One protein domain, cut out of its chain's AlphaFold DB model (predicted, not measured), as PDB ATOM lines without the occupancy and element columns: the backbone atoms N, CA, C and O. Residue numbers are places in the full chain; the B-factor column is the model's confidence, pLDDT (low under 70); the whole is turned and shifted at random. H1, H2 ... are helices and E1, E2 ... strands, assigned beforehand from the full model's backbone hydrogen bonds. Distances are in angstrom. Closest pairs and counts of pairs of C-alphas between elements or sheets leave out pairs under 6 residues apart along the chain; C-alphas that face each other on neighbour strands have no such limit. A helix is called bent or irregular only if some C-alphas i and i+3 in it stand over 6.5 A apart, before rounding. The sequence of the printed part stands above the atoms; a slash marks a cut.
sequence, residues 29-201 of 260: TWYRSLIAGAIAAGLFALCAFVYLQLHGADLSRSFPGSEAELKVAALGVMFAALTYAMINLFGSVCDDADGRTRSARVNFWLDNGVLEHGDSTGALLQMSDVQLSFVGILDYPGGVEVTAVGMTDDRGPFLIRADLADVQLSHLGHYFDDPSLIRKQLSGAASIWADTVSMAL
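This is residues 29 to 201 of the 260 residues of an uncharacterized protein of marine sediment metagenome (UniProt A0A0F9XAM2). A long helical hairpin of H1 and H2 leads to a small head, where a twisted five-stranded sheet has the last part of H2, residues 98 to 112, over one face and H3 and H4 over the other. The hairpin makes most of the length of an extended whole that spans 87 by 28 by 23 A, with a radius of gyration of the C-alphas of 26.7 A. The printed part has 173 residues, mixed in class, in the order H1 H2 E1 E2 E3 E4 E5 H3 H4; the mixed sheet runs E1 E5 E4 E3 E2.

H1, residues 31 to 56, begins at C-alpha (251.851, 244.862, 279.324) and is 37.9 A long; H2, residues 67 to 112, is 67.1 A. E1 is residues 114 to 117, E2 131 to 140, E3 143 to 152, E4 155 to 165, 28.4 A, and E5 172 to 176. H3 is residues 179 to 186. H4, residues 189 to 201, is irregular, with C-alphas 192 and 195 8.0 A apart; it ends at Leu 201, with C-alpha 201 at (257.281, 219.494, 300.578).

H1 and H2 touch, closest at C-alphas of Ser 33 and Val 93, 5.2 A, at a shallow tilt of 12 degrees, opposite ways. H2 is on the sheet, height 9.9 A; its closest C-alphas to E3 are Arg 102 and Val 144, 6.7 A. E1 is parallel to E5 (N 116 to O 173, 2.9 A). E2 to E5 form a meander, each strand the antiparallel neighbour of the one before: N 138 and O 145, N 146 and O 162, and N 161 and O 174 are each 2.8 A apart. H3, over E4, and H4, over E3 and E2, are on the opposite face from H2, three layers; H4's closest C-alphas to E3 are Val 197 and Val 149, 6.8 A. Every O i to N i+4 pair is within hydrogen-bond range in H1, H2 and H3, and 6 of 9 in H4.

The C-alphas of Pro 64 and Asp 154 are farthest apart, 88.3 A. The printed part has no cut; E1 to E2 is a long link. Mean pLDDT of the printed part is 74.5, and 49 residues are under 70, among them 186 to 201.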
ATOM      1  N   THR A  29     255.878 239.631 279.712       56.28
ATOM      2  CA  THR A  29     255.725 240.918 280.432       56.28
ATOM      3  C   THR A  29     255.219 242.092 279.570       56.28
ATOM      4  O   THR A  29     255.328 243.261 279.959       56.28
ATOM      5  N   TRP A  30     254.608 241.793 278.417       50.78
ATOM      6  CA  TRP A  30     254.315 242.723 277.314       50.78
ATOM      7  C   TRP A  30     253.414 243.900 277.680       50.78
ATOM      8  O   TRP A  30     253.426 244.934 277.003       50.78
ATOM      9  N   TYR A  31     252.665 243.781 278.777       54.62
ATOM     10  CA  TYR A  31     251.851 244.862 279.324       54.62
ATOM     11  C   TYR A  31     252.683 246.125 279.605       54.62
ATOM     12  O   TYR A  31     252.197 247.241 279.424       54.62
ATOM     13  N   ARG A  32     253.965 245.978 279.971       53.81
ATOM     14  CA  ARG A  32     254.862 247.113 280.247       53.81
ATOM     15  C   ARG A  32     255.234 247.871 278.981       53.81
ATOM     16  O   ARG A  32     255.181 249.098 278.975       53.81
ATOM     17  N   SER A  33     255.542 247.155 277.905       57.75
ATOM     18  CA  SER A  33     255.889 247.744 276.609       57.75
ATOM     19  C   SER A  33     254.704 248.459 275.967       57.75
ATOM     20  O   SER A  33     254.891 249.503 275.349       57.75
ATOM     21  N   LEU A  34     253.482 247.945 276.150       63.00
ATOM     22  CA  LEU A  34     252.263 248.622 275.700       63.00
ATOM     23  C   LEU A  34     252.005 249.921 276.464       63.00
ATOM     24  O   LEU A  34     251.764 250.953 275.841       63.00
ATOM     25  N   ILE A  35     252.094 249.892 277.798       64.81
ATOM     26  CA  ILE A  35     251.921 251.091 278.631       64.81
ATOM     27  C   ILE A  35     252.991 252.128 278.282       64.81
ATOM     28  O   ILE A  35     252.683 253.300 278.072       64.81
ATOM     29  N   ALA A  36     254.245 251.697 278.161       64.00
ATOM     30  CA  ALA A  36     255.338 252.582 277.805       64.00
ATOM     31  C   ALA A  36     255.146 253.162 276.385       64.00
ATOM     32  O   ALA A  36     255.331 254.363 276.183       64.00
ATOM     33  N   GLY A  37     254.706 252.350 275.416       65.75
ATOM     34  CA  GLY A  37     254.392 252.800 274.057       65.75
ATOM     35  C   GLY A  37     253.263 253.834 274.022       65.75
ATOM     36  O   GLY A  37     253.384 254.855 273.342       65.75
ATOM     37  N   ALA A  38     252.207 253.628 274.810       71.81
ATOM     38  CA  ALA A  38     251.112 254.585 274.960       71.81
ATOM     39  C   ALA A  38     251.588 255.917 275.570       71.81
ATOM     40  O   ALA A  38     251.236 256.987 275.072       71.81
ATOM     41  N   ILE A  39     252.447 255.865 276.596       69.44
ATOM     42  CA  ILE A  39     253.051 257.058 277.210       69.44
ATOM     43  C   ILE A  39     253.903 257.820 276.190       69.44
ATOM     44  O   ILE A  39     253.810 259.044 276.092       69.44
ATOM     45  N   ALA A  40     254.709 257.113 275.398       70.88
ATOM     46  CA  ALA A  40     255.564 257.729 274.393       70.88
ATOM     47  C   ALA A  40     254.769 258.391 273.261       70.88
ATOM     48  O   ALA A  40     255.068 259.527 272.888       70.88
ATOM     49  N   ALA A  41     253.725 257.725 272.761       77.31
ATOM     50  CA  ALA A  41     252.812 258.305 271.781       77.31
ATOM     51  C   ALA A  41     252.106 259.556 272.339       77.31
ATOM     52  O   ALA A  41     252.013 260.572 271.647       77.31
ATOM     53  N   GLY A  42     251.680 259.516 273.606       76.88
ATOM     54  CA  GLY A  42     251.077 260.658 274.297       76.88
ATOM     55  C   GLY A  42     252.032 261.847 274.448       76.88
ATOM     56  O   GLY A  42     251.657 262.982 274.153       76.88
ATOM     57  N   LEU A  43     253.285 261.600 274.839       77.12
ATOM     58  CA  LEU A  43     254.314 262.641 274.946       77.12
ATOM     59  C   LEU A  43     254.660 263.246 273.585       77.12
ATOM     60  O   LEU A  43     254.784 264.464 273.472       77.12
ATOM     61  N   PHE A  44     254.756 262.420 272.543       80.50
ATOM     62  CA  PHE A  44     254.983 262.899 271.185       80.50
ATOM     63  C   PHE A  44     253.840 263.808 270.709       80.50
ATOM     64  O   PHE A  44     254.092 264.904 270.205       80.50
ATOM     65  N   ALA A  45     252.585 263.397 270.925       80.38
ATOM     66  CA  ALA A  45     251.413 264.195 270.579       80.38
ATOM     67  C   ALA A  45     251.372 265.531 271.343       80.38
ATOM     68  O   ALA A  45     251.082 266.571 270.750       80.38
ATOM     69  N   LEU A  46     251.727 265.528 272.633       82.12
ATOM     70  CA  LEU A  46     251.830 266.743 273.442       82.12
ATOM     71  C   LEU A  46     252.927 267.683 272.916       82.12
ATOM     72  O   LEU A  46     252.677 268.874 272.744       82.12
ATOM     73  N   CYS A  47     254.115 267.161 272.599       81.25
ATOM     74  CA  CYS A  47     255.197 267.951 272.008       81.25
ATOM     75  C   CYS A  47     254.801 268.547 270.650       81.25
ATOM     76  O   CYS A  47     255.082 269.718 270.398       81.25
ATOM     77  N   ALA A  48     254.117 267.782 269.795       81.56
ATOM     78  CA  ALA A  48     253.617 268.264 268.509       81.56
ATOM     79  C   ALA A  48     252.556 269.364 268.682       81.56
ATOM     80  O   ALA A  48     252.595 270.382 267.989       81.56
ATOM     81  N   PHE A  49     251.642 269.206 269.643       82.12
ATOM     82  CA  PHE A  49     250.649 270.228 269.964       82.12
ATOM     83  C   PHE A  49     251.307 271.519 270.467       82.12
ATOM     84  O   PHE A  49     251.014 272.598 269.956       82.12
ATOM     85  N   VAL A  50     252.235 271.420 271.424       81.00
ATOM     86  CA  VAL A  50     252.944 272.591 271.959       81.00
ATOM     87  C   VAL A  50     253.791 273.257 270.876       81.00
ATOM     88  O   VAL A  50     253.794 274.481 270.806       81.00
ATOM     89  N   TYR A  51     254.437 272.491 269.990       80.06
ATOM     90  CA  TYR A  51     255.138 273.028 268.818       80.06
ATOM     91  C   TYR A  51     254.214 273.893 267.953       80.06
ATOM     92  O   TYR A  51     254.560 275.032 267.643       80.06
ATOM     93  N   LEU A  52     253.030 273.382 267.599       82.06
ATOM     94  CA  LEU A  52     252.062 274.109 266.772       82.06
ATOM     95  C   LEU A  52     251.589 275.401 267.451       82.06
ATOM     96  O   LEU A  52     251.535 276.447 266.802       82.06
ATOM     97  N   GLN A  53     251.315 275.351 268.758       84.25
ATOM     98  CA  GLN A  53     250.927 276.533 269.533       84.25
ATOM     99  C   GLN A  53     252.064 277.562 269.617       84.25
ATOM    100  O   GLN A  53     251.836 278.749 269.399       84.25
ATOM    101  N   LEU A  54     253.303 277.125 269.878       80.44
ATOM    102  CA  LEU A  54     254.468 278.013 269.958       80.44
ATOM    103  C   LEU A  54     254.809 278.648 268.607       80.44
ATOM    104  O   LEU A  54     255.239 279.799 268.560       80.44
ATOM    105  N   HIS A  55     254.648 277.903 267.514       77.06
ATOM    106  CA  HIS A  55     254.942 278.395 266.173       77.06
ATOM    107  C   HIS A  55     253.925 279.455 265.729       77.06
ATOM    108  O   HIS A  55     254.315 280.457 265.132       77.06
ATOM    109  N   GLY A  56     252.646 279.265 266.072       76.56
ATOM    110  CA  GLY A  56     251.568 280.212 265.780       76.56
ATOM    111  C   GLY A  56     251.459 281.398 266.747       76.56
ATOM    112  O   GLY A  56     250.788 282.377 266.423       76.56
ATOM    113  N   ALA A  57     252.094 281.340 267.921       76.88
ATOM    114  CA  ALA A  57     252.050 282.418 268.905       76.88
ATOM    115  C   ALA A  57     252.948 283.597 268.499       76.88
ATOM    116  O   ALA A  57     254.149 283.424 268.283       76.88
ATOM    117  N   ASP A  58     252.382 284.803 268.460       78.69
ATOM    118  CA  ASP A  58     253.138 286.054 268.366       78.69
ATOM    119  C   ASP A  58     253.561 286.487 269.777       78.69
ATOM    120  O   ASP A  58     252.762 287.014 270.558       78.69
ATOM    121  N   LEU A  59     254.816 286.200 270.127       73.25
ATOM    122  CA  LEU A  59     255.368 286.506 271.449       73.25
ATOM    123  C   LEU A  59     256.050 287.879 271.488       73.25
ATOM    124  O   LEU A  59     256.472 288.314 272.563       73.25
ATOM    125  N   SER A  60     256.117 288.592 270.358       71.44
ATOM    126  CA  SER A  60     256.820 289.871 270.215       71.44
ATOM    127  C   SER A  60     256.316 290.953 271.175       71.44
ATOM    128  O   SER A  60     257.090 291.798 271.623       71.44
ATOM    129  N   ARG A  61     255.029 290.904 271.551       72.06
ATOM    130  CA  ARG A  61     254.417 291.830 272.520       72.06
ATOM    131  C   ARG A  61     254.905 291.627 273.950       72.06
ATOM    132  O   ARG A  61     254.950 292.589 274.710       72.06
ATOM    133  N   SER A  62     255.222 290.392 274.326       76.56
ATOM    134  CA  SER A  62     255.630 290.035 275.691       76.56
ATOM    135  C   SER A  62     257.148 289.913 275.828       76.56
ATOM    136  O   SER A  62     257.680 290.196 276.898       76.56
ATOM    137  N   PHE A  63     257.842 289.536 274.750       73.44
ATOM    138  CA  PHE A  63     259.291 289.325 274.706       73.44
ATOM    139  C   PHE A  63     259.904 289.950 273.440       73.44
ATOM    140  O   PHE A  63     260.359 289.241 272.535       73.44
ATOM    141  N   PRO A  64     259.902 291.290 273.333       71.44
ATOM    142  CA  PRO A  64     260.430 291.973 272.162       71.44
ATOM    143  C   PRO A  64     261.942 291.746 272.033       71.44
ATOM    144  O   PRO A  64     262.702 291.970 272.973       71.44
ATOM    145  N   GLY A  65     262.384 291.301 270.855       75.25
ATOM    146  CA  GLY A  65     263.800 291.086 270.530       75.25
ATOM    147  C   GLY A  65     264.392 289.737 270.957       75.25
ATOM    148  O   GLY A  65     265.428 289.365 270.419       75.25
ATOM    149  N   SER A  66     263.734 288.978 271.841       79.12
ATOM    150  CA  SER A  66     264.187 287.649 272.308       79.12
ATOM    151  C   SER A  66     263.212 286.505 271.995       79.12
ATOM    152  O   SER A  66     263.449 285.358 272.367       79.12
ATOM    153  N   GLU A  67     262.124 286.783 271.270       79.12
ATOM    154  CA  GLU A  67     261.103 285.798 270.889       79.12
ATOM    155  C   GLU A  67     261.688 284.543 270.222       79.12
ATOM    156  O   GLU A  67     261.338 283.423 270.597       79.12
ATOM    157  N   ALA A  68     262.584 284.711 269.245       76.38
ATOM    158  CA  ALA A  68     263.177 283.584 268.530       76.38
ATOM    159  C   ALA A  68     264.007 282.690 269.467       76.38
ATOM    160  O   ALA A  68     263.905 281.466 269.402       76.38
ATOM    161  N   GLU A  69     264.774 283.293 270.378       81.31
ATOM    162  CA  GLU A  69     265.580 282.575 271.370       81.31
ATOM    163  C   GLU A  69     264.693 281.803 272.351       81.31
ATOM    164  O   GLU A  69     264.969 280.642 272.652       81.31
ATOM    165  N   LEU A  70     263.580 282.403 272.788       79.62
ATOM    166  CA  LEU A  70     262.620 281.766 273.690       79.62
ATOM    167  C   LEU A  70     261.926 280.567 273.026       79.62
ATOM    168  O   LEU A  70     261.781 279.510 273.646       79.62
ATOM    169  N   LYS A  71     261.540 280.707 271.750       81.25
ATOM    170  CA  LYS A  71     260.948 279.617 270.960       81.25
ATOM    171  C   LYS A  71     261.938 278.464 270.789       81.25
ATOM    172  O   LYS A  71     261.576 277.312 271.011       81.25
ATOM    173  N   VAL A  72     263.197 278.763 270.463       82.00
ATOM    174  CA  VAL A  72     264.260 277.754 270.331       82.00
ATOM    175  C   VAL A  72     264.559 277.071 271.670       82.00
ATOM    176  O   VAL A  72     264.676 275.847 271.710       82.00
ATOM    177  N   ALA A  73     264.619 277.817 272.775       81.00
ATOM    178  CA  ALA A  73     264.848 277.255 274.105       81.00
ATOM    179  C   ALA A  73     263.708 276.317 274.538       81.00
ATOM    180  O   ALA A  73     263.966 275.208 275.006       81.00
ATOM    181  N   ALA A  74     262.451 276.717 274.322       80.06
ATOM    182  CA  ALA A  74     261.286 275.883 274.618       80.06
ATOM    183  C   ALA A  74     261.283 274.586 273.791       80.06
ATOM    184  O   ALA A  74     261.035 273.505 274.327       80.06
ATOM    185  N   LEU A  75     261.628 274.674 272.501       80.12
ATOM    186  CA  LEU A  75     261.788 273.507 271.632       80.12
ATOM    187  C   LEU A  75     262.911 272.582 272.108       80.12
ATOM    188  O   LEU A  75     262.724 271.367 272.142       80.12
ATOM    189  N   GLY A  76     264.048 273.145 272.521       80.38
ATOM    190  CA  GLY A  76     265.174 272.383 273.056       80.38
ATOM    191  C   GLY A  76     264.808 271.593 274.315       80.38
ATOM    192  O   GLY A  76     265.119 270.406 274.407       80.38
ATOM    193  N   VAL A  77     264.083 272.214 275.253       81.94
ATOM    194  CA  VAL A  77     263.609 271.543 276.479       81.94
ATOM    195  C   VAL A  77     262.632 270.413 276.151       81.94
ATOM    196  O   VAL A  77     262.758 269.317 276.698       81.94
ATOM    197  N   MET A  78     261.694 270.637 275.226       79.56
ATOM    198  CA  MET A  78     260.753 269.596 274.801       79.56
ATOM    199  C   MET A  78     261.456 268.419 274.127       79.56
ATOM    200  O   MET A  78     261.147 267.267 274.428       79.56
ATOM    201  N   PHE A  79     262.428 268.688 273.254       80.12
ATOM    202  CA  PHE A  79     263.176 267.638 272.572       80.12
ATOM    203  C   PHE A  79     264.025 266.815 273.550       80.12
ATOM    204  O   PHE A  79     264.088 265.590 273.435       80.12
ATOM    205  N   ALA A  80     264.623 267.458 274.557       78.31
ATOM    206  CA  ALA A  80     265.358 266.772 275.616       78.31
ATOM    207  C   ALA A  80     264.441 265.874 276.465       78.31
ATOM    208  O   ALA A  80     264.784 264.720 276.729       78.31
ATOM    209  N   ALA A  81     263.254 266.364 276.839       76.62
ATOM    210  CA  ALA A  81     262.263 265.586 277.583       76.62
ATOM    211  C   ALA A  81     261.751 264.379 276.775       76.62
ATOM    212  O   ALA A  81     261.679 263.268 277.304       76.62
ATOM    213  N   LEU A  82     261.464 264.574 275.483       79.69
ATOM    214  CA  LEU A  82     261.051 263.505 274.574       79.69
ATOM    215  C   LEU A  82     262.151 262.450 274.408       79.69
ATOM    216  O   LEU A  82     261.878 261.256 274.494       79.69
ATOM    217  N   THR A  83     263.398 262.885 274.221       78.62
ATOM    218  CA  THR A  83     264.554 261.985 274.093       78.62
ATOM    219  C   THR A  83     264.736 261.143 275.355       78.62
ATOM    220  O   THR A  83     264.896 259.928 275.264       78.62
ATOM    221  N   TYR A  84     264.642 261.754 276.541       76.62
ATOM    222  CA  TYR A  84     264.720 261.030 277.812       76.62
ATOM    223  C   TYR A  84     263.599 259.987 277.955       76.62
ATOM    224  O   TYR A  84     263.853 258.843 278.333       76.62
ATOM    225  N   ALA A  85     262.366 260.347 277.590       71.81
ATOM    226  CA  ALA A  85     261.236 259.423 277.611       71.81
ATOM    227  C   ALA A  85     261.403 258.258 276.618       71.81
ATOM    228  O   ALA A  85     261.109 257.115 276.965       71.81
ATOM    229  N   MET A  86     261.918 258.524 275.414       74.31
ATOM    230  CA  MET A  86     262.189 257.500 274.397       74.31
ATOM    231  C   MET A  86     263.279 256.514 274.836       74.31
ATOM    232  O   MET A  86     263.148 255.321 274.577       74.31
ATOM    233  N   ILE A  87     264.324 256.976 275.530       75.56
ATOM    234  CA  ILE A  87     265.375 256.101 276.079       75.56
ATOM    235  C   ILE A  87     264.792 255.157 277.137       75.56
ATOM    236  O   ILE A  87     265.048 253.956 277.096       75.56
ATOM    237  N   ASN A  88     263.963 255.677 278.047       68.44
ATOM    238  CA  ASN A  88     263.305 254.858 279.068       68.44
ATOM    239  C   ASN A  88     262.313 253.859 278.456       68.44
ATOM    240  O   ASN A  88     262.230 252.717 278.903       68.44
ATOM    241  N   LEU A  89     261.589 254.270 277.408       70.50
ATOM    242  CA  LEU A  89     260.734 253.374 276.634       70.50
ATOM    243  C   LEU A  89     261.542 252.243 276.007       70.50
ATOM    244  O   LEU A  89     261.168 251.082 276.129       70.50
ATOM    245  N   PHE A  90     262.632 252.586 275.322       67.56
ATOM    246  CA  PHE A  90     263.475 251.614 274.641       67.56
ATOM    247  C   PHE A  90     264.043 250.594 275.629       67.56
ATOM    248  O   PHE A  90     263.934 249.399 275.380       67.56
ATOM    249  N   GLY A  91     264.533 251.052 276.787       68.44
ATOM    250  CA  GLY A  91     264.941 250.170 277.883       68.44
ATOM    251  C   GLY A  91     263.819 249.225 278.313       68.44
ATOM    252  O   GLY A  91     264.008 248.018 278.318       68.44
ATOM    253  N   SER A  92     262.609 249.747 278.543       66.25
ATOM    254  CA  SER A  92     261.456 248.916 278.916       66.25
ATOM    255  C   SER A  92     261.025 247.916 277.835       66.25
ATOM    256  O   SER A  92     260.417 246.899 278.168       66.25
ATOM    257  N   VAL A  93     261.248 248.209 276.553       65.94
ATOM    258  CA  VAL A  93     260.960 247.283 275.446       65.94
ATOM    259  C   VAL A  93     262.030 246.198 275.361       65.94
ATOM    260  O   VAL A  93     261.686 245.036 275.164       65.94
ATOM    261  N   CYS A  94     263.304 246.554 275.536       67.19
ATOM    262  CA  CYS A  94     264.396 245.585 275.613       67.19
ATOM    263  C   CYS A  94     264.215 244.635 276.803       67.19
ATOM    264  O   CYS A  94     264.252 243.426 276.603       67.19
ATOM    265  N   ASP A  95     263.894 245.165 277.985       65.75
ATOM    266  CA  ASP A  95     263.610 244.358 279.176       65.75
ATOM    267  C   ASP A  95     262.435 243.386 278.946       65.75
ATOM    268  O   ASP A  95     262.440 242.268 279.453       65.75
ATOM    269  N   ASP A  96     261.427 243.780 278.157       64.94
ATOM    270  CA  ASP A  96     260.314 242.891 277.801       64.94
ATOM    271  C   ASP A  96     260.717 241.807 276.795       64.94
ATOM    272  O   ASP A  96     260.271 240.664 276.898       64.94
ATOM    273  N   ALA A  97     261.566 242.137 275.820       63.50
ATOM    274  CA  ALA A  97     262.108 241.150 274.892       63.50
ATOM    275  C   ALA A  97     262.948 240.102 275.639       63.50
ATOM    276  O   ALA A  97     262.772 238.899 275.419       63.50
ATOM    277  N   ASP A  98     263.779 240.544 276.583       67.38
ATOM    278  CA  ASP A  98     264.553 239.666 277.459       67.38
ATOM    279  C   ASP A  98     263.618 238.820 278.336       67.38
ATOM    280  O   ASP A  98     263.729 237.595 278.343       67.38
ATOM    281  N   GLY A  99     262.598 239.427 278.955       65.12
ATOM    282  CA  GLY A  99     261.578 238.717 279.734       65.12
ATOM    283  C   GLY A  99     260.839 237.632 278.939       65.12
ATOM    284  O   GLY A  99     260.612 236.531 279.447       65.12
ATOM    285  N   ARG A 100     260.516 237.881 277.661       64.69
ATOM    286  CA  ARG A 100     259.910 236.880 276.760       64.69
ATOM    287  C   ARG A 100     260.849 235.721 276.469       64.69
ATOM    288  O   ARG A 100     260.424 234.569 276.532       64.69
ATOM    289  N   THR A 101     262.106 236.006 276.132       69.38
ATOM    290  CA  THR A 101     263.083 234.949 275.824       69.38
ATOM    291  C   THR A 101     263.387 234.092 277.049       69.38
ATOM    292  O   THR A 101     263.480 232.869 276.939       69.38
ATOM    293  N   ARG A 102     263.448 234.714 278.227       74.06
ATOM    294  CA  ARG A 102     263.595 234.054 279.523       74.06
ATOM    295  C   ARG A 102     262.385 233.190 279.877       74.06
ATOM    296  O   ARG A 102     262.558 232.025 280.216       74.06
ATOM    297  N   SER A 103     261.166 233.696 279.685       70.44
ATOM    298  CA  SER A 103     259.927 232.926 279.891       70.44
ATOM    299  C   SER A 103     259.841 231.715 278.955       70.44
ATOM    300  O   SER A 103     259.556 230.604 279.393       70.44
ATOM    301  N   ALA A 104     260.169 231.900 277.672       71.50
ATOM    302  CA  ALA A 104     260.224 230.809 276.700       71.50
ATOM    303  C   ALA A 104     261.281 229.756 277.068       71.50
ATOM    304  O   ALA A 104     261.045 228.564 276.891       71.50
ATOM    305  N   ARG A 105     262.427 230.182 277.614       76.81
ATOM    306  CA  ARG A 105     263.484 229.282 278.085       76.81
ATOM    307  C   ARG A 105     263.046 228.465 279.293       76.81
ATOM    308  O   ARG A 105     263.320 227.270 279.322       76.81
ATOM    309  N   VAL A 106     262.359 229.083 280.254       78.00
ATOM    310  CA  VAL A 106     261.794 228.366 281.403       78.00
ATOM    311  C   VAL A 106     260.790 227.322 280.929       78.00
ATOM    312  O   VAL A 106     260.940 226.164 281.290       78.00
ATOM    313  N   ASN A 107     259.838 227.690 280.065       75.19
ATOM    314  CA  ASN A 107     258.861 226.735 279.531       75.19
ATOM    315  C   ASN A 107     259.557 225.590 278.775       75.19
ATOM    316  O   ASN A 107     259.300 224.422 279.040       75.19
ATOM    317  N   PHE A 108     260.528 225.912 277.912       78.56
ATOM    318  CA  PHE A 108     261.312 224.902 277.201       78.56
ATOM    319  C   PHE A 108     262.036 223.944 278.158       78.56
ATOM    320  O   PHE A 108     262.078 222.736 277.916       78.56
ATOM    321  N   TRP A 109     262.629 224.476 279.230       85.25
ATOM    322  CA  TRP A 109     263.336 223.685 280.232       85.25
ATOM    323  C   TRP A 109     262.382 222.851 281.096       85.25
ATOM    324  O   TRP A 109     262.700 221.711 281.413       85.25
ATOM    325  N   LEU A 110     261.195 223.361 281.426       79.00
ATOM    326  CA  LEU A 110     260.174 222.582 282.126       79.00
ATOM    327  C   LEU A 110     259.712 221.372 281.298       79.00
ATOM    328  O   LEU A 110     259.365 220.353 281.885       79.00
ATOM    329  N   ASP A 111     259.760 221.448 279.966       78.19
ATOM    330  CA  ASP A 111     259.359 220.346 279.078       78.19
ATOM    331  C   ASP A 111     260.503 219.380 278.734       78.19
ATOM    332  O   ASP A 111     260.286 218.176 278.621       78.19
ATOM    333  N   ASN A 112     261.725 219.895 278.558       83.12
ATOM    334  CA  ASN A 112     262.856 219.142 277.989       83.12
ATOM    335  C   ASN A 112     264.090 219.094 278.903       83.12
ATOM    336  O   ASN A 112     265.155 218.624 278.496       83.12
ATOM    337  N   GLY A 113     263.997 219.671 280.097       84.81
ATOM    338  CA  GLY A 113     265.090 219.748 281.052       84.81
ATOM    339  C   GLY A 113     265.446 218.387 281.630       84.81
ATOM    340  O   GLY A 113     264.627 217.474 281.717       84.81
ATOM    341  N   VAL A 114     266.692 218.277 282.071       87.44
ATOM    342  CA  VAL A 114     267.239 217.101 282.735       87.44
ATOM    343  C   VAL A 114     267.677 217.507 284.132       87.44
ATOM    344  O   VAL A 114     268.332 218.533 284.309       87.44
ATOM    345  N   LEU A 115     267.338 216.703 285.131       87.88
ATOM    346  CA  LEU A 115     267.741 216.908 286.511       87.88
ATOM    347  C   LEU A 115     268.827 215.915 286.917       87.88
ATOM    348  O   LEU A 115     268.674 214.702 286.762       87.88
ATOM    349  N   GLU A 116     269.900 216.431 287.498       88.81
ATOM    350  CA  GLU A 116     270.932 215.655 288.179       88.81
ATOM    351  C   GLU A 116     270.762 215.764 289.697       88.81
ATOM    352  O   GLU A 116     270.304 216.777 290.225       88.81
ATOM    353  N   HIS A 117     271.126 214.716 290.426       86.50
ATOM    354  CA  HIS A 117     271.077 214.762 291.881       86.50
ATOM    355  C   HIS A 117     272.131 215.748 292.412       86.50
ATOM    356  O   HIS A 117     273.303 215.649 292.061       86.50
ATOM    357  N   GLY A 118     271.754 216.674 293.296       73.81
ATOM    358  CA  GLY A 118     272.638 217.765 293.734       73.81
ATOM    359  C   GLY A 118     273.952 217.333 294.403       73.81
ATOM    360  O   GLY A 118     274.936 218.064 294.340       73.81
ATOM    361  N   ASP A 119     273.975 216.136 294.992       67.81
ATOM    362  CA  ASP A 119     275.129 215.580 295.719       67.81
ATOM    363  C   ASP A 119     275.794 214.366 295.036       67.81
ATOM    364  O   ASP A 119     276.768 213.818 295.555       67.81
ATOM    365  N   SER A 120     275.296 213.906 293.880       61.97
ATOM    366  CA  SER A 120     275.886 212.744 293.201       61.97
ATOM    367  C   SER A 120     275.684 212.778 291.692       61.97
ATOM    368  O   SER A 120     274.628 213.192 291.224       61.97
ATOM    369  N   THR A 121     276.641 212.224 290.940       58.31
ATOM    370  CA  THR A 121     276.457 211.821 289.535       58.31
ATOM    371  C   THR A 121     275.519 210.609 289.473       58.31
ATOM    372  O   THR A 121     275.938 209.481 289.198       58.31
ATOM    373  N   GLY A 122     274.272 210.804 289.890       58.66
ATOM    374  CA  GLY A 122     273.232 209.788 289.928       58.66
ATOM    375  C   GLY A 122     272.494 209.684 288.597       58.66
ATOM    376  O   GLY A 122     272.822 210.355 287.620       58.66
ATOM    377  N   ALA A 123     271.469 208.832 288.567       65.62
ATOM    378  CA  ALA A 123     270.569 208.733 287.428       65.62
ATOM    379  C   ALA A 123     269.937 210.101 287.126       65.62
ATOM    380  O   ALA A 123     269.393 210.756 288.021       65.62
ATOM    381  N   LEU A 124     270.032 210.500 285.860       82.94
ATOM    382  CA  LEU A 124     269.395 211.696 285.335       82.94
ATOM    383  C   LEU A 124     267.883 211.478 285.291       82.94
ATOM    384  O   LEU A 124     267.420 210.449 284.797       82.94
ATOM    385  N   LEU A 125     267.134 212.447 285.799       84.75
ATOM    386  CA  LEU A 125     265.679 212.457 285.751       84.75
ATOM    387  C   LEU A 125     265.241 213.406 284.636       84.75
ATOM    388  O   LEU A 125     265.738 214.527 284.555       84.75
ATOM    389  N   GLN A 126     264.330 212.980 283.770       86.75
ATOM    390  CA  GLN A 126     263.755 213.883 282.774       86.75
ATOM    391  C   GLN A 126     262.657 214.715 283.427       86.75
ATOM    392  O   GLN A 126     261.825 214.171 284.151       86.75
ATOM    393  N   MET A 127     262.620 216.022 283.156       83.44
ATOM    394  CA  MET A 127     261.550 216.892 283.654       83.44
ATOM    395  C   MET A 127     260.172 216.448 283.157       83.44
ATOM    396  O   MET A 127     259.184 216.664 283.855       83.44
ATOM    397  N   SER A 128     260.086 215.793 281.991       81.06
ATOM    398  CA  SER A 128     258.841 215.212 281.465       81.06
ATOM    399  C   SER A 128     258.165 214.266 282.455       81.06
ATOM    400  O   SER A 128     256.940 214.263 282.539       81.06
ATOM    401  N   ASP A 129     258.962 213.538 283.236       81.69
ATOM    402  CA  ASP A 129     258.505 212.456 284.111       81.69
ATOM    403  C   ASP A 129     258.201 212.952 285.535       81.69
ATOM    404  O   ASP A 129     257.801 212.174 286.400       81.69
ATOM    405  N   VAL A 130     258.404 214.248 285.794       80.81
ATOM    406  CA  VAL A 130     258.196 214.875 287.100       80.81
ATOM    407  C   VAL A 130     256.829 215.530 287.166       80.81
ATOM    408  O   VAL A 130     256.509 216.411 286.368       80.81
ATOM    409  N   GLN A 131     256.055 215.166 288.184       77.12
ATOM    410  CA  GLN A 131     254.865 215.909 288.574       77.12
ATOM    411  C   GLN A 131     255.294 217.062 289.479       77.12
ATOM    412  O   GLN A 131     255.907 216.850 290.523       77.12
ATOM    413  N   LEU A 132     255.017 218.295 289.067       73.31
ATOM    414  CA  LEU A 132     255.392 219.489 289.818       73.31
ATOM    415  C   LEU A 132     254.197 219.950 290.657       73.31
ATOM    416  O   LEU A 132     253.082 220.016 290.161       73.31
ATOM    417  N   SER A 133     254.435 220.281 291.922       66.25
ATOM    418  CA  SER A 133     253.429 220.846 292.839       66.25
ATOM    419  C   SER A 133     253.585 222.359 293.009       66.25
ATOM    420  O   SER A 133     252.619 223.065 293.283       66.25
ATOM    421  N   PHE A 134     254.799 222.874 292.813       71.44
ATOM    422  CA  PHE A 134     255.119 224.294 292.908       71.44
ATOM    423  C   PHE A 134     256.213 224.660 291.908       71.44
ATOM    424  O   PHE A 134     257.174 223.906 291.755       71.44
ATOM    425  N   VAL A 135     256.109 225.839 291.288       71.00
ATOM    426  CA  VAL A 135     257.163 226.441 290.459       71.00
ATOM    427  C   VAL A 135     257.257 227.933 290.776       71.00
ATOM    428  O   VAL A 135     256.338 228.706 290.520       71.00
ATOM    429  N   GLY A 136     258.393 228.338 291.324       70.31
ATOM    430  CA  GLY A 136     258.807 229.714 291.535       70.31
ATOM    431  C   GLY A 136     259.901 230.089 290.544       70.31
ATOM    432  O   GLY A 136     260.857 229.345 290.334       70.31
ATOM    433  N   ILE A 137     259.771 231.263 289.938       74.44
ATOM    434  CA  ILE A 137     260.724 231.775 288.954       74.44
ATOM    435  C   ILE A 137     261.254 233.113 289.465       74.44
ATOM    436  O   ILE A 137     260.468 234.012 289.786       74.44
ATOM    437  N   LEU A 138     262.579 233.231 289.544       74.06
ATOM    438  CA  LEU A 138     263.288 234.434 289.953       74.06
ATOM    439  C   LEU A 138     264.136 234.953 288.790       74.06
ATOM    440  O   LEU A 138     265.084 234.306 288.352       74.06
ATOM    441  N   ASP A 139     263.792 236.143 288.315       70.94
ATOM    442  CA  ASP A 139     264.533 236.838 287.265       70.94
ATOM    443  C   ASP A 139     265.704 237.635 287.863       70.94
ATOM    444  O   ASP A 139     265.535 238.339 288.866       70.94
ATOM    445  N   TYR A 140     266.890 237.537 287.259       73.38
ATOM    446  CA  TYR A 140     268.082 238.261 287.696       73.38
ATOM    447  C   TYR A 140     268.941 238.723 286.498       73.38
ATOM    448  O   TYR A 140     268.778 238.248 285.373       73.38
ATOM    449  N   PRO A 141     269.870 239.684 286.681       70.81
ATOM    450  CA  PRO A 141     270.726 240.139 285.588       70.81
ATOM    451  C   PRO A 141     271.605 239.002 285.038       70.81
ATOM    452  O   PRO A 141     272.579 238.607 285.679       70.81
ATOM    453  N   GLY A 142     271.280 238.511 283.841       74.12
ATOM    454  CA  GLY A 142     272.040 237.475 283.136       74.12
ATOM    455  C   GLY A 142     271.400 236.085 283.113       74.12
ATOM    456  O   GLY A 142     272.026 235.171 282.569       74.12
ATOM    457  N   GLY A 143     270.193 235.904 283.656       78.06
ATOM    458  CA  GLY A 143     269.484 234.629 283.578       78.06
ATOM    459  C   GLY A 143     268.231 234.554 284.441       78.06
ATOM    460  O   GLY A 143     267.743 235.554 284.966       78.06
ATOM    461  N   VAL A 144     267.713 233.335 284.578       78.94
ATOM    462  CA  VAL A 144     266.557 233.032 285.423       78.94
ATOM    463  C   VAL A 144     266.838 231.822 286.289       78.94
ATOM    464  O   VAL A 144     267.289 230.789 285.801       78.94
ATOM    465  N   GLU A 145     266.497 231.935 287.564       82.31
ATOM    466  CA  GLU A 145     266.516 230.820 288.495       82.31
ATOM    467  C   GLU A 145     265.106 230.240 288.638       82.31
ATOM    468  O   GLU A 145     264.145 230.950 288.942       82.31
ATOM    469  N   VAL A 146     264.982 228.932 288.436       81.69
ATOM    470  CA  VAL A 146     263.747 228.177 288.643       81.69
ATOM    471  C   VAL A 146     263.893 227.366 289.923       81.69
ATOM    472  O   VAL A 146     264.830 226.585 290.071       81.69
ATOM    473  N   THR A 147     262.958 227.546 290.849       82.69
ATOM    474  CA  THR A 147     262.813 226.744 292.067       82.69
ATOM    475  C   THR A 147     261.486 226.016 291.992       82.69
ATOM    476  O   THR A 147     260.452 226.662 291.890       82.69
ATOM    477  N   ALA A 148     261.480 224.694 292.057       79.31
ATOM    478  CA  ALA A 148     260.245 223.927 291.971       79.31
ATOM    479  C   ALA A 148     260.203 222.798 292.998       79.31
ATOM    480  O   ALA A 148     261.234 222.402 293.535       79.31
ATOM    481  N   VAL A 149     259.011 222.285 293.284       78.88
ATOM    482  CA  VAL A 149     258.829 221.071 294.085       78.88
ATOM    483  C   VAL A 149     258.244 220.009 293.177       78.88
ATOM    484  O   VAL A 149     257.163 220.201 292.623       78.88
ATOM    485  N   GLY A 150     258.984 218.920 293.003       79.50
ATOM    486  CA  GLY A 150     258.598 217.798 292.160       79.50
ATOM    487  C   GLY A 150     258.346 216.534 292.966       79.50
ATOM    488  O   GLY A 150     258.841 216.385 294.079       79.50
ATOM    489  N   MET A 151     257.593 215.616 292.380       78.62
ATOM    490  CA  MET A 151     257.428 214.242 292.835       78.62
ATOM    491  C   MET A 151     257.418 213.310 291.621       78.62
ATOM    492  O   MET A 151     257.087 213.720 290.506       78.62
ATOM    493  N   THR A 152     257.807 212.058 291.832       78.50
ATOM    494  CA  THR A 152     257.692 210.993 290.827       78.50
ATOM    495  C   THR A 152     257.054 209.769 291.468       78.50
ATOM    496  O   THR A 152     257.055 209.646 292.689       78.50
ATOM    497  N   ASP A 153     256.530 208.839 290.671       74.00
ATOM    498  CA  ASP A 153     255.838 207.652 291.205       74.00
ATOM    499  C   ASP A 153     256.711 206.838 292.182       74.00
ATOM    500  O   ASP A 153     256.220 206.273 293.159       74.00
ATOM    501  N   ASP A 154     258.027 206.846 291.956       72.81
ATOM    502  CA  ASP A 154     259.009 206.113 292.753       72.81
ATOM    503  C   ASP A 154     259.645 206.945 293.884       72.81
ATOM    504  O   ASP A 154     260.452 206.414 294.655       72.81
ATOM    505  N   ARG A 155     259.360 208.256 293.980       71.75
ATOM    506  CA  ARG A 155     260.024 209.160 294.937       71.75
ATOM    507  C   ARG A 155     259.065 210.168 295.558       71.75
ATOM    508  O   ARG A 155     258.285 210.827 294.880       71.75
ATOM    509  N   GLY A 156     259.203 210.341 296.873       72.94
ATOM    510  CA  GLY A 156     258.527 211.408 297.610       72.94
ATOM    511  C   GLY A 156     258.918 212.812 297.121       72.94
ATOM    512  O   GLY A 156     259.785 212.949 296.259       72.94
ATOM    513  N   PRO A 157     258.300 213.865 297.674       79.25
ATOM    514  CA  PRO A 157     258.506 215.229 297.205       79.25
ATOM    515  C   PRO A 157     259.966 215.677 297.385       79.25
ATOM    516  O   PRO A 157     260.560 215.496 298.448       79.25
ATOM    517  N   PHE A 158     260.531 216.281 296.343       85.25
ATOM    518  CA  PHE A 158     261.907 216.767 296.290       85.25
ATOM    519  C   PHE A 158     261.974 218.202 295.761       85.25
ATOM    520  O   PHE A 158     261.113 218.670 295.015       85.25
ATOM    521  N   LEU A 159     263.026 218.917 296.156       85.75
ATOM    522  CA  LEU A 159     263.298 220.276 295.701       85.75
ATOM    523  C   LEU A 159     264.044 220.237 294.371       85.75
ATOM    524  O   LEU A 159     265.033 219.527 294.241       85.75
ATOM    525  N   ILE A 160     263.631 221.063 293.424       87.56
ATOM    526  CA  ILE A 160     264.269 221.257 292.127       87.56
ATOM    527  C   ILE A 160     264.808 222.678 292.062       87.56
ATOM    528  O   ILE A 160     264.134 223.633 292.451       87.56
ATOM    529  N   ARG A 161     266.019 222.819 291.533       86.88
ATOM    530  CA  ARG A 161     266.665 224.102 291.301       86.88
ATOM    531  C   ARG A 161     267.385 224.094 289.964       86.88
ATOM    532  O   ARG A 161     268.231 223.236 289.728       86.88
ATOM    533  N   ALA A 162     267.090 225.060 289.112       87.00
ATOM    534  CA  ALA A 162     267.769 225.219 287.836       87.00
ATOM    535  C   ALA A 162     268.175 226.666 287.626       87.00
ATOM    536  O   ALA A 162     267.405 227.581 287.910       87.00
ATOM    537  N   ASP A 163     269.390 226.848 287.122       85.81
ATOM    538  CA  ASP A 163     269.918 228.154 286.775       85.81
ATOM    539  C   ASP A 163     270.064 228.261 285.254       85.81
ATOM    540  O   ASP A 163     270.889 227.589 284.629       85.81
ATOM    541  N   LEU A 164     269.200 229.071 284.645       84.31
ATOM    542  CA  LEU A 164     269.061 229.216 283.203       84.31
ATOM    543  C   LEU A 164     269.701 230.536 282.766       84.31
ATOM    544  O   LEU A 164     269.017 231.531 282.515       84.31
ATOM    545  N   ALA A 165     271.030 230.537 282.675       81.81
ATOM    546  CA  ALA A 165     271.811 231.693 282.239       81.81
ATOM    547  C   ALA A 165     271.492 232.086 280.786       81.81
ATOM    548  O   ALA A 165     271.395 231.223 279.919       81.81
ATOM    549  N   ASP A 166     271.427 233.382 280.468       73.75
ATOM    550  CA  ASP A 166     271.031 233.887 279.142       73.75
ATOM    551  C   ASP A 166     271.946 233.385 278.009       73.75
ATOM    552  O   ASP A 166     271.485 233.119 276.894       73.75
ATOM    553  N   VAL A 167     273.233 233.189 278.305       68.44
ATOM    554  CA  VAL A 167     274.293 232.891 277.325       68.44
ATOM    555  C   VAL A 167     274.343 231.409 276.923       68.44
ATOM    556  O   VAL A 167     274.893 231.078 275.873       68.44
ATOM    557  N   GLN A 168     273.765 230.505 277.719       62.88
ATOM    558  CA  GLN A 168     273.777 229.064 277.452       62.88
ATOM    559  C   GLN A 168     272.383 228.466 277.650       62.88
ATOM    560  O   GLN A 168     271.746 228.678 278.678       62.88
ATOM    561  N   LEU A 169     271.915 227.665 276.688       57.91
ATOM    562  CA  LEU A 169     270.835 226.722 276.970       57.91
ATOM    563  C   LEU A 169     271.414 225.607 277.846       57.91
ATOM    564  O   LEU A 169     271.874 224.582 277.347       57.91
ATOM    565  N   SER A 170     271.446 225.834 279.158       64.56
ATOM    566  CA  SER A 170     271.615 224.736 280.100       64.56
ATOM    567  C   SER A 170     270.304 223.965 280.150       64.56
ATOM    568  O   SER A 170     269.259 224.518 280.488       64.56
ATOM    569  N   HIS A 171     270.357 222.686 279.797       70.19
ATOM    570  CA  HIS A 171     269.253 221.763 280.055       70.19
ATOM    571  C   HIS A 171     269.344 221.159 281.456       70.19
ATOM    572  O   HIS A 171     268.412 220.485 281.879       70.19
ATOM    573  N   LEU A 172     270.445 221.395 282.174       81.75
ATOM    574  CA  LEU A 172     270.733 220.743 283.439       81.75
ATOM    575  C   LEU A 172     270.196 221.569 284.610       81.75
ATOM    576  O   LEU A 172     270.595 222.718 284.804       81.75
ATOM    577  N   GLY A 173     269.308 220.961 285.386       85.94
ATOM    578  CA  GLY A 173     268.960 221.394 286.733       85.94
ATOM    579  C   GLY A 173     269.419 220.381 287.773       85.94
ATOM    580  O   GLY A 173     269.902 219.296 287.447       85.94
ATOM    581  N   HIS A 174     269.234 220.733 289.037       88.88
ATOM    582  CA  HIS A 174     269.554 219.887 290.172       88.88
ATOM    583  C   HIS A 174     268.310 219.582 290.989       88.88
ATOM    584  O   HIS A 174     267.463 220.455 291.179       88.88
ATOM    585  N   TYR A 175     268.222 218.366 291.515       89.12
ATOM    586  CA  TYR A 175     267.218 218.015 292.512       89.12
ATOM    587  C   TYR A 175     267.847 217.590 293.839       89.12
ATOM    588  O   TYR A 175     268.969 217.079 293.878       89.12
ATOM    589  N   PHE A 176     267.117 217.823 294.926       86.50
ATOM    590  CA  PHE A 176     267.517 217.539 296.299       86.50
ATOM    591  C   PHE A 176     266.354 216.865 297.026       86.50
ATOM    592  O   PHE A 176     265.280 217.451 297.160       86.50
ATOM    593  N   ASP A 177     266.580 215.654 297.514       83.75
ATOM    594  CA  ASP A 177     265.626 214.866 298.299       83.75
ATOM    595  C   ASP A 177     266.026 214.772 299.787       83.75
ATOM    596  O   ASP A 177     265.167 214.572 300.646       83.75
ATOM    597  N   ASP A 178     267.301 215.002 300.129       82.94
ATOM    598  CA  ASP A 178     267.766 215.070 301.518       82.94
ATOM    599  C   ASP A 178     267.224 216.332 302.239       82.94
ATOM    600  O   ASP A 178     267.542 217.466 301.847       82.94
ATOM    601  N   PRO A 179     266.482 216.183 303.358       77.44
ATOM    602  CA  PRO A 179     265.963 217.300 304.150       77.44
ATOM    603  C   PRO A 179     267.017 218.306 304.637       77.44
ATOM    604  O   PRO A 179     266.684 219.460 304.927       77.44
ATOM    605  N   SER A 180     268.272 217.883 304.801       78.75
ATOM    606  CA  SER A 180     269.375 218.753 305.212       78.75
ATOM    607  C   SER A 180     269.845 219.653 304.064       78.75
ATOM    608  O   SER A 180     270.028 220.862 304.257       78.75
ATOM    609  N   LEU A 181     269.947 219.096 302.853       77.25
ATOM    610  CA  LEU A 181     270.282 219.825 301.631       77.25
ATOM    611  C   LEU A 181     269.160 220.776 301.239       77.25
ATOM    612  O   LEU A 181     269.426 221.944 300.969       77.25
ATOM    613  N   ILE A 182     267.910 220.314 301.297       77.44
ATOM    614  CA  ILE A 182     266.723 221.134 301.042       77.44
ATOM    615  C   ILE A 182     266.739 222.378 301.938       77.44
ATOM    616  O   ILE A 182     266.676 223.499 301.438       77.44
ATOM    617  N   ARG A 183     266.923 222.217 303.256       71.25
ATOM    618  CA  ARG A 183     266.996 223.360 304.185       71.25
ATOM    619  C   ARG A 183     268.140 224.316 303.864       71.25
ATOM    620  O   ARG A 183     267.955 225.530 303.927       71.25
ATOM    621  N   LYS A 184     269.308 223.787 303.497       77.12
ATOM    622  CA  LYS A 184     270.457 224.602 303.088       77.12
ATOM    623  C   LYS A 184     270.140 225.420 301.832       77.12
ATOM    624  O   LYS A 184     270.441 226.611 301.804       77.12
ATOM    625  N   GLN A 185     269.495 224.819 300.832       74.50
ATOM    626  CA  GLN A 185     269.098 225.513 299.603       74.50
ATOM    627  C   GLN A 185     268.005 226.563 299.861       74.50
ATOM    628  O   GLN A 185     268.114 227.685 299.364       74.50
ATOM    629  N   LEU A 186     267.020 226.253 300.712       68.69
ATOM    630  CA  LEU A 186     265.957 227.186 301.113       68.69
ATOM    631  C   LEU A 186     266.481 228.372 301.927       68.69
ATOM    632  O   LEU A 186     265.993 229.485 301.766       68.69
ATOM    633  N   SER A 187     267.514 228.173 302.749       65.31
ATOM    634  CA  SER A 187     268.176 229.270 303.471       65.31
ATOM    635  C   SER A 187     268.986 230.214 302.567       65.31
ATOM    636  O   SER A 187     269.415 231.276 303.015       65.31
ATOM    637  N   GLY A 188     269.212 229.826 301.307       62.97
ATOM    638  CA  GLY A 188     269.960 230.587 300.311       62.97
ATOM    639  C   GLY A 188     269.062 231.363 299.342       62.97
ATOM    640  O   GLY A 188     268.231 232.182 299.737       62.97
ATOM    641  N   ALA A 189     269.257 231.127 298.044       51.16
ATOM    642  CA  ALA A 189     268.589 231.862 296.967       51.16
ATOM    643  C   ALA A 189     267.065 231.647 296.915       51.16
ATOM    644  O   ALA A 189     266.332 232.547 296.519       51.16
ATOM    645  N   ALA A 190     266.583 230.502 297.408       54.72
ATOM    646  CA  ALA A 190     265.156 230.197 297.500       54.72
ATOM    647  C   ALA A 190     264.481 230.777 298.761       54.72
ATOM    648  O   ALA A 190     263.319 230.474 299.019       54.72
ATOM    649  N   SER A 191     265.164 231.634 299.533       59.72
ATOM    650  CA  SER A 191     264.621 232.232 300.768       59.72
ATOM    651  C   SER A 191     263.305 232.985 300.567       59.72
ATOM    652  O   SER A 191     262.465 232.991 301.461       59.72
ATOM    653  N   ILE A 192     263.089 233.559 299.381       63.28
ATOM    654  CA  ILE A 192     261.844 234.258 299.013       63.28
ATOM    655  C   ILE A 192     260.641 233.303 299.030       63.28
ATOM    656  O   ILE A 192     259.523 233.721 299.311       63.28
ATOM    657  N   TRP A 193     260.883 232.022 298.754       63.69
ATOM    658  CA  TRP A 193     259.871 230.978 298.616       63.69
ATOM    659  C   TRP A 193     259.961 229.921 299.714       63.69
ATOM    660  O   TRP A 193     259.289 228.897 299.623       63.69
ATOM    661  N   ALA A 194     260.791 230.139 300.738       65.06
ATOM    662  CA  ALA A 194     261.113 229.119 301.728       65.06
ATOM    663  C   ALA A 194     259.867 228.571 302.428       65.06
ATOM    664  O   ALA A 194     259.737 227.356 302.568       65.06
ATOM    665  N   ASP A 195     258.934 229.446 302.804       65.19
ATOM    666  CA  ASP A 195     257.699 229.048 303.479       65.19
ATOM    667  C   ASP A 195     256.781 228.257 302.536       65.19
ATOM    668  O   ASP A 195     256.338 227.161 302.876       65.19
ATOM    669  N   THR A 196     256.566 228.754 301.315       63.91
ATOM    670  CA  THR A 196     255.711 228.112 300.302       63.91
ATOM    671  C   THR A 196     256.242 226.741 299.889       63.91
ATOM    672  O   THR A 196     255.495 225.767 299.840       63.91
ATOM    673  N   VAL A 197     257.550 226.642 299.655       66.00
ATOM    674  CA  VAL A 197     258.215 225.390 299.288       66.00
ATOM    675  C   VAL A 197     258.200 224.402 300.450       66.00
ATOM    676  O   VAL A 197     257.958 223.217 300.239       66.00
ATOM    677  N   SER A 198     258.401 224.871 301.684       67.50
ATOM    678  CA  SER A 198     258.311 224.009 302.866       67.50
ATOM    679  C   SER A 198     256.904 223.428 303.026       67.50
ATOM    680  O   SER A 198     256.772 222.238 303.298       67.50
ATOM    681  N   MET A 199     255.847 224.215 302.800       66.75
ATOM    682  CA  MET A 199     254.479 223.684 302.817       66.75
ATOM    683  C   MET A 199     254.261 222.634 301.719       66.75
ATOM    684  O   MET A 199     253.790 221.541 302.017       66.75
ATOM    685  N   ALA A 200     254.680 222.902 300.479       64.69
ATOM    686  CA  ALA A 200     254.536 221.944 299.377       64.69
ATOM    687  C   ALA A 200     255.292 220.619 299.627       64.69
ATOM    688  O   ALA A 200     254.787 219.545 299.309       64.69
ATOM    689  N   LEU A 201     256.474 220.676 300.249       67.81
ATOM    690  CA  LEU A 201     257.281 219.494 300.578       67.81
ATOM    691  C   LEU A 201     256.704 218.658 301.732       67.81
ATOM    692  O   LEU A 201     256.857 217.437 301.735       67.81
TER     693      LEU A 201